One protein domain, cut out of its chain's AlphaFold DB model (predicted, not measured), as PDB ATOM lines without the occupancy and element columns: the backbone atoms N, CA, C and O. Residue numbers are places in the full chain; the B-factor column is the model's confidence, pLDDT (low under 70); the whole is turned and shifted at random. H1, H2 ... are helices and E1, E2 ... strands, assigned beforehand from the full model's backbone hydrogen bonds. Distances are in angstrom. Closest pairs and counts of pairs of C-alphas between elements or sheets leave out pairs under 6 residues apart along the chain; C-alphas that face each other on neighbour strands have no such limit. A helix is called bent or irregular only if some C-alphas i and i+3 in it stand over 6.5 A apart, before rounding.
ATOM      1  N   LYS A 176     115.712 275.408 322.694       90.62
ATOM      2  CA  LYS A 176     117.035 275.167 323.261       90.62
ATOM      3  C   LYS A 176     117.895 276.422 323.132       90.62
ATOM      4  O   LYS A 176     118.040 276.964 322.034       90.62
ATOM      5  N   VAL A 177     118.453 276.863 324.254       88.88
ATOM      6  CA  VAL A 177     119.369 278.002 324.360       88.88
ATOM      7  C   VAL A 177     120.609 277.614 325.152       88.88
ATOM      8  O   VAL A 177     120.556 276.724 326.002       88.88
ATOM      9  N   VAL A 178     121.726 278.291 324.885       85.81
ATOM     10  CA  VAL A 178     122.946 278.145 325.690       85.81
ATOM     11  C   VAL A 178     122.633 278.513 327.139       85.81
ATOM     12  O   VAL A 178     122.152 279.613 327.410       85.81
ATOM     13  N   ALA A 179     122.867 277.577 328.059       69.25
ATOM     14  CA  ALA A 179     122.341 277.661 329.422       69.25
ATOM     15  C   ALA A 179     123.410 277.873 330.504       69.25
ATOM     16  O   ALA A 179     123.067 278.007 331.678       69.25
ATOM     17  N   THR A 180     124.696 277.905 330.143       66.94
ATOM     18  CA  THR A 180     125.792 278.022 331.116       66.94
ATOM     19  C   THR A 180     126.834 279.057 330.700       66.94
ATOM     20  O   THR A 180     126.914 279.451 329.537       66.94
ATOM     21  N   LYS A 181     127.619 279.522 331.682       65.00
ATOM     22  CA  LYS A 181     128.703 280.496 331.482       65.00
ATOM     23  C   LYS A 181     129.975 279.867 330.920       65.00
ATOM     24  O   LYS A 181     130.737 280.560 330.256       65.00
ATOM     25  N   ASP A 182     130.173 278.582 331.199       67.94
ATOM     26  CA  ASP A 182     131.474 277.925 331.067       67.94
ATOM     27  C   ASP A 182     131.498 276.903 329.924       67.94
ATOM     28  O   ASP A 182     132.564 276.585 329.403       67.94
ATOM     29  N   ASP A 183     130.328 276.422 329.494       71.56
ATOM     30  CA  ASP A 183     130.198 275.447 328.418       71.56
ATOM     31  C   ASP A 183     129.083 275.852 327.445       71.56
ATOM     32  O   ASP A 183     127.890 275.625 327.670       71.56
ATOM     33  N   LEU A 184     129.500 276.447 326.326       72.25
ATOM     34  CA  LEU A 184     128.608 276.891 325.254       72.25
ATOM     35  C   LEU A 184     127.998 275.720 324.459       72.25
ATOM     36  O   LEU A 184     127.126 275.947 323.619       72.25
ATOM     37  N   THR A 185     128.433 274.477 324.706       75.81
ATOM     38  CA  THR A 185     127.837 273.275 324.104       75.81
ATOM     39  C   THR A 185     126.626 272.776 324.892       75.81
ATOM     40  O   THR A 185     125.779 272.071 324.339       75.81
ATOM     41  N   GLN A 186     126.487 273.191 326.156       80.38
ATOM     42  CA  GLN A 186     125.338 272.839 326.983       80.38
ATOM     43  C   GLN A 186     124.135 273.724 326.674       80.38
ATOM     44  O   GLN A 186     124.175 274.955 326.777       80.38
ATOM     45  N   GLN A 187     123.030 273.064 326.338       86.69
ATOM     46  CA  GLN A 187     121.766 273.709 326.018       86.69
ATOM     47  C   GLN A 187     120.667 273.266 326.980       86.69
ATOM     48  O   GLN A 187     120.557 272.086 327.315       86.69
ATOM     49  N   ALA A 188     119.809 274.205 327.363       87.25
ATOM     50  CA  ALA A 188     118.586 273.942 328.113       87.25
ATOM     51  C   ALA A 188     117.389 274.552 327.387       87.25
ATOM     52  O   ALA A 188     117.547 275.437 326.545       87.25
ATOM     53  N   ASP A 189     116.193 274.070 327.707       91.31
ATOM     54  CA  ASP A 189     114.959 274.722 327.275       91.31
ATOM     55  C   ASP A 189     114.904 276.111 327.927       91.31
ATOM     56  O   ASP A 189     115.131 276.234 329.131       91.31
ATOM     57  N   ILE A 190     114.605 277.172 327.170       89.38
ATOM     58  CA  ILE A 190     114.532 278.533 327.735       89.38
ATOM     59  C   ILE A 190     113.494 278.619 328.864       89.38
ATOM     60  O   ILE A 190     113.641 279.436 329.771       89.38
ATOM     61  N   GLY A 191     112.469 277.756 328.833       86.19
ATOM     62  CA  GLY A 191     111.470 277.627 329.892       86.19
ATOM     63  C   GLY A 191     112.037 277.147 331.231       86.19
ATOM     64  O   GLY A 191     111.448 277.463 332.263       86.19
ATOM     65  N   ASP A 192     113.177 276.454 331.222       88.00
ATOM     66  CA  ASP A 192     113.865 275.960 332.420       88.00
ATOM     67  C   ASP A 192     114.930 276.952 332.930       88.00
ATOM     68  O   ASP A 192     115.408 276.851 334.065       88.00
ATOM     69  N   VAL A 193     115.296 277.958 332.123       86.50
ATOM     70  CA  VAL A 193     116.277 278.986 332.494       86.50
ATOM     71  C   VAL A 193     115.593 280.090 333.299       86.50
ATOM     72  O   VAL A 193     115.105 281.086 332.772       86.50
ATOM     73  N   THR A 194     115.592 279.936 334.620       83.75
ATOM     74  CA  THR A 194     114.939 280.886 335.542       83.75
ATOM     75  C   THR A 194     115.833 282.050 335.982       83.75
ATOM     76  O   THR A 194     115.338 283.025 336.543       83.75
ATOM     77  N   ASN A 195     117.146 281.983 335.732       85.12
ATOM     78  CA  ASN A 195     118.093 283.025 336.130       85.12
ATOM     79  C   ASN A 195     118.177 284.137 335.060       85.12
ATOM     80  O   ASN A 195     118.681 283.878 333.963       85.12
ATOM     81  N   PRO A 196     117.797 285.394 335.374       87.25
ATOM     82  CA  PRO A 196     117.843 286.501 334.415       87.25
ATOM     83  C   PRO A 196     119.237 286.781 333.840       87.25
ATOM     84  O   PRO A 196     119.361 287.210 332.697       87.25
ATOM     85  N   THR A 197     120.299 286.510 334.606       86.75
ATOM     86  CA  THR A 197     121.681 286.692 334.133       86.75
ATOM     87  C   THR A 197     122.013 285.700 333.023       86.75
ATOM     88  O   THR A 197     122.632 286.082 332.035       86.75
ATOM     89  N   LEU A 198     121.576 284.443 333.160       86.06
ATOM     90  CA  LEU A 198     121.794 283.417 332.137       86.06
ATOM     91  C   LEU A 198     120.969 283.722 330.879       86.06
ATOM     92  O   LEU A 198     121.491 283.610 329.776       86.06
ATOM     93  N   LEU A 199     119.728 284.205 331.036       88.62
ATOM     94  CA  LEU A 199     118.908 284.667 329.906       88.62
ATOM     95  C   LEU A 199     119.572 285.828 329.149       88.62
ATOM     96  O   LEU A 199     119.630 285.807 327.920       88.62
ATOM     97  N   GLN A 200     120.121 286.818 329.861       88.50
ATOM     98  CA  GLN A 200     120.836 287.931 329.230       88.50
ATOM     99  C   GLN A 200     122.117 287.467 328.522       88.50
ATOM    100  O   GLN A 200     122.447 287.965 327.447       88.50
ATOM    101  N   GLN A 201     122.845 286.510 329.097       86.69
ATOM    102  CA  GLN A 201     124.033 285.942 328.460       86.69
ATOM    103  C   GLN A 201     123.681 285.164 327.191       86.69
ATOM    104  O   GLN A 201     124.339 285.360 326.169       86.69
ATOM    105  N   ALA A 202     122.619 284.355 327.222       88.75
ATOM    106  CA  ALA A 202     122.102 283.679 326.038       88.75
ATOM    107  C   ALA A 202     121.710 284.692 324.949       88.75
ATOM    108  O   ALA A 202     122.085 284.527 323.788       88.75
ATOM    109  N   LEU A 203     121.035 285.786 325.322       89.81
ATOM    110  CA  LEU A 203     120.698 286.867 324.392       89.81
ATOM    111  C   LEU A 203     121.953 287.479 323.747       89.81
ATOM    112  O   LEU A 203     122.024 287.576 322.523       89.81
ATOM    113  N   ASN A 204     122.960 287.830 324.551       89.19
ATOM    114  CA  ASN A 204     124.215 288.402 324.055       89.19
ATOM    115  C   ASN A 204     124.951 287.439 323.108       89.19
ATOM    116  O   ASN A 204     125.511 287.871 322.097       89.19
ATOM    117  N   TYR A 205     124.939 286.137 323.418       89.38
ATOM    118  CA  TYR A 205     125.536 285.102 322.575       89.38
ATOM    119  C   TYR A 205     124.898 285.084 321.180       89.38
ATOM    120  O   TYR A 205     125.605 285.218 320.180       89.38
ATOM    121  N   TYR A 206     123.566 285.000 321.096       90.94
ATOM    122  CA  TYR A 206     122.875 284.939 319.803       90.94
ATOM    123  C   TYR A 206     122.949 286.252 319.016       90.94
ATOM    124  O   TYR A 206     123.075 286.214 317.793       90.94
ATOM    125  N   GLN A 207     122.946 287.408 319.686       91.00
ATOM    126  CA  GLN A 207     123.171 288.699 319.023       91.00
ATOM    127  C   GLN A 207     124.569 288.783 318.400       91.00
ATOM    128  O   GLN A 207     124.720 289.214 317.255       91.00
ATOM    129  N   THR A 208     125.592 288.324 319.128       89.38
ATOM    130  CA  THR A 208     126.973 288.297 318.627       89.38
ATOM    131  C   THR A 208     127.108 287.329 317.453       89.38
ATOM    132  O   THR A 208     127.722 287.672 316.442       89.38
ATOM    133  N   LEU A 209     126.494 286.145 317.549       88.75
ATOM    134  CA  LEU A 209     126.506 285.150 316.480       88.75
ATOM    135  C   LEU A 209     125.893 285.708 315.184       88.75
ATOM    136  O   LEU A 209     126.537 285.648 314.138       88.75
ATOM    137  N   GLN A 210     124.710 286.326 315.267       90.00
ATOM    138  CA  GLN A 210     124.050 286.948 314.112       90.00
ATOM    139  C   GLN A 210     124.908 288.054 313.479       90.00
ATOM    140  O   GLN A 210     125.031 288.117 312.256       90.00
ATOM    141  N   ALA A 211     125.550 288.903 314.288       89.81
ATOM    142  CA  ALA A 211     126.430 289.958 313.781       89.81
ATOM    143  C   ALA A 211     127.649 289.391 313.026       89.81
ATOM    144  O   ALA A 211     128.037 289.908 311.969       89.81
ATOM    145  N   VAL A 212     128.239 288.305 313.533       91.50
ATOM    146  CA  VAL A 212     129.356 287.612 312.875       91.50
ATOM    147  C   VAL A 212     128.907 286.970 311.561       91.50
ATOM    148  O   VAL A 212     129.600 287.104 310.550       91.50
ATOM    149  N   GLU A 213     127.758 286.297 311.541       92.12
ATOM    150  CA  GLU A 213     127.208 285.673 310.330       92.12
ATOM    151  C   GLU A 213     126.862 286.704 309.250       92.12
ATOM    152  O   GLU A 213     127.188 286.505 308.074       92.12
ATOM    153  N   LEU A 214     126.293 287.846 309.641       89.62
ATOM    154  CA  LEU A 214     126.021 288.955 308.730       89.62
ATOM    155  C   LEU A 214     127.316 289.511 308.125       89.62
ATOM    156  O   LEU A 214     127.402 289.726 306.916       89.62
ATOM    157  N   THR A 215     128.351 289.680 308.952       93.00
ATOM    158  CA  THR A 215     129.671 290.143 308.499       93.00
ATOM    159  C   THR A 215     130.291 289.162 307.503       93.00
ATOM    160  O   THR A 215     130.754 289.577 306.440       93.00
ATOM    161  N   LYS A 216     130.245 287.855 307.789       90.88
ATOM    162  CA  LYS A 216     130.730 286.812 306.868       90.88
ATOM    163  C   LYS A 216     129.985 286.841 305.535       90.88
ATOM    164  O   LYS A 216     130.615 286.755 304.482       90.88
ATOM    165  N   SER A 217     128.665 286.993 305.585       90.50
ATOM    166  CA  SER A 217     127.815 287.046 304.392       90.50
ATOM    167  C   SER A 217     128.143 288.268 303.534       90.50
ATOM    168  O   SER A 217     128.277 288.147 302.319       90.50
ATOM    169  N   LYS A 218     128.374 289.426 304.162       92.31
ATOM    170  CA  LYS A 218     128.803 290.648 303.472       92.31
ATOM    171  C   LYS A 218     130.155 290.474 302.771       92.31
ATOM    172  O   LYS A 218     130.269 290.794 301.594       92.31
ATOM    173  N   VAL A 219     131.150 289.907 303.456       92.69
ATOM    174  CA  VAL A 219     132.477 289.649 302.863       92.69
ATOM    175  C   VAL A 219     132.384 288.670 301.686       92.69
ATOM    176  O   VAL A 219     133.054 288.849 300.668       92.69
ATOM    177  N   ALA A 220     131.541 287.637 301.792       91.19
ATOM    178  CA  ALA A 220     131.318 286.695 300.698       91.19
ATOM    179  C   ALA A 220     130.676 287.373 299.475       91.19
ATOM    180  O   ALA A 220     131.109 287.124 298.349       91.19
ATOM    181  N   LEU A 221     129.696 288.259 299.694       89.38
ATOM    182  CA  LEU A 221     129.082 289.059 298.631       89.38
ATOM    183  C   LEU A 221     130.107 289.975 297.951       89.38
ATOM    184  O   LEU A 221     130.208 289.955 296.727       89.38
ATOM    185  N   GLU A 222     130.930 290.696 298.715       92.25
ATOM    186  CA  GLU A 222     131.984 291.565 298.168       92.25
ATOM    187  C   GLU A 222     132.998 290.776 297.318       92.25
ATOM    188  O   GLU A 222     133.415 291.226 296.246       92.25
ATOM    189  N   LYS A 223     133.362 289.560 297.751       91.56
ATOM    190  CA  LYS A 223     134.251 288.674 296.988       91.56
ATOM    191  C   LYS A 223     133.614 288.221 295.670       91.56
ATOM    192  O   LYS A 223     134.285 288.260 294.638       91.56
ATOM    193  N   LEU A 224     132.344 287.816 295.696       91.31
ATOM    194  CA  LEU A 224     131.601 287.421 294.494       91.31
ATOM    195  C   LEU A 224     131.457 288.593 293.515       91.31
ATOM    196  O   LEU A 224     131.703 288.430 292.321       91.31
ATOM    197  N   GLU A 225     131.143 289.793 294.005       89.00
ATOM    198  CA  GLU A 225     131.079 291.000 293.174       89.00
ATOM    199  C   GLU A 225     132.429 291.332 292.521       89.00
ATOM    200  O   GLU A 225     132.477 291.733 291.353       89.00
ATOM    201  N   GLY A 226     133.537 291.149 293.248       89.62
ATOM    202  CA  GLY A 226     134.889 291.315 292.712       89.62
ATOM    203  C   GLY A 226     135.225 290.303 291.611       89.62
ATOM    204  O   GLY A 226     135.796 290.679 290.581       89.62
ATOM    205  N   GLN A 227     134.828 289.040 291.789       87.00
ATOM    206  CA  GLN A 227     135.014 287.983 290.787       87.00
ATOM    207  C   GLN A 227     134.204 288.265 289.519       87.00
ATOM    208  O   GLN A 227     134.779 288.299 288.436       87.00
ATOM    209  N   ILE A 228     132.920 288.624 289.647       87.19
ATOM    210  CA  ILE A 228     132.065 289.000 288.506       87.19
ATOM    211  C   ILE A 228     132.674 290.160 287.703       87.19
ATOM    212  O   ILE A 228     132.646 290.157 286.470       87.19
ATOM    213  N   LYS A 229     133.231 291.172 288.384       84.06
ATOM    214  CA  LYS A 229     133.903 292.303 287.719       84.06
ATOM    215  C   LYS A 229     135.180 291.881 286.989       84.06
ATOM    216  O   LYS A 229     135.497 292.469 285.958       84.06
ATOM    217  N   THR A 230     135.905 290.905 287.523       82.75
ATOM    218  CA  THR A 230     137.146 290.388 286.930       82.75
ATOM    219  C   THR A 230     136.842 289.525 285.706       82.75
ATOM    220  O   THR A 230     137.412 289.763 284.644       82.75
ATOM    221  N   ASP A 231     135.865 288.625 285.805       75.69
ATOM    222  CA  ASP A 231     135.458 287.741 284.710       75.69
ATOM    223  C   ASP A 231     134.881 288.526 283.525       75.69
ATOM    224  O   ASP A 231     135.209 288.246 282.373       75.69
ATOM    225  N   LYS A 232     134.104 289.589 283.786       73.94
ATOM    226  CA  LYS A 232     133.631 290.502 282.729       73.94
ATOM    227  C   LYS A 232     134.759 291.229 281.996       73.94
ATOM    228  O   LYS A 232     134.582 291.575 280.834       73.94
ATOM    229  N   LYS A 233     135.897 291.489 282.651       67.19
ATOM    230  CA  LYS A 233     137.061 292.125 282.011       67.19
ATOM    231  C   LYS A 233     137.880 291.155 281.158       67.19
ATOM    232  O   LYS A 233     138.586 291.617 280.276       67.19
ATOM    233  N   LEU A 234     137.797 289.851 281.421       61.34
ATOM    234  CA  LEU A 234     138.499 288.796 280.677       61.34
ATOM    235  C   LEU A 234     137.741 288.316 279.424       61.34
ATOM    236  O   LEU A 234     138.290 287.539 278.651       61.34
ATOM    237  N   GLN A 235     136.494 288.754 279.229       56.03
ATOM    238  CA  GLN A 235     135.652 288.417 278.070       56.03
ATOM    239  C   GLN A 235     135.654 289.492 276.960       56.03
ATOM    240  O   GLN A 235     134.844 289.404 276.037       56.03
ATOM    241  N   ILE A 236     136.531 290.500 277.051       45.41
ATOM    242  CA  ILE A 236     136.757 291.556 276.044       45.41
ATOM    243  C   ILE A 236     138.164 291.373 275.480       45.41
ATOM    244  O   ILE A 236     138.314 291.483 274.244       45.41
TER     245      ILE A 236
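Overview. This is residues 176 to 236 of the 236 residues of the protein "Trypanosome variant surface glycoprotein (A-type), putative" of Trypanosoma equiperdum (UniProt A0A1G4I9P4). One long helix, H1, carries a small head at its first end, where the short strand hairpin E1 and E2 sits beside its first turns; the rest of H1 sticks out as a long arm. The printed part has 61 residues, with two named strands and then one named helix along the chain, E1, E2, H1; the two-strand sheet is antiparallel and the class is mostly helix. The whole is extended, with a radius of gyration of the C-alphas of 19.7 A, and spans 64 by 19 by 16 A, a rod whose length comes from H1.

Arrangement. E1, residues 176 to 178, and E2, residues 187 to 189, form a hairpin of antiparallel neighbour strands, with 134 degrees between their directions. The C-alphas of Lys 176 and Asp 189 face each other at 4.5 A. N 177 and O 188 are within hydrogen-bond range at 2.8 A, and N 188 and O 177 at 3.0 A. H1, residues 196 to 234, comes closest to E1 at the C-alphas of Val 178 and Ala 202, 5.6 A apart. In H1 every O i to N i+4 pair is within hydrogen-bond range. Residues 207 to 236, of which 207 to 234 belong to H1, stand free.

Along the chain. E1 begins at C-alpha 176, (117.035, 275.167, 323.261), and is 7.1 A long from first to last C-alpha; E2 is 7.0 A long. H1 runs 57.6 A from C-alpha 196 at (117.843, 286.501, 334.415) to C-alpha 234 at (138.499, 288.796, 280.677), and is not bent.

Size, cuts and confidence. The C-alphas of Thr 194 and Ile 236, the two farthest apart, are 64.3 A apart. Without the stretch that stands free, the body spans 18 by 16 by 15 A. The printed part has no cut and ends at the chain's last residue, 236. The links E1 to E2 and E2 to H1 are short. The mean pLDDT of the printed part is 84.0, and residues 179 to 182 and 233 to 236 are under 70.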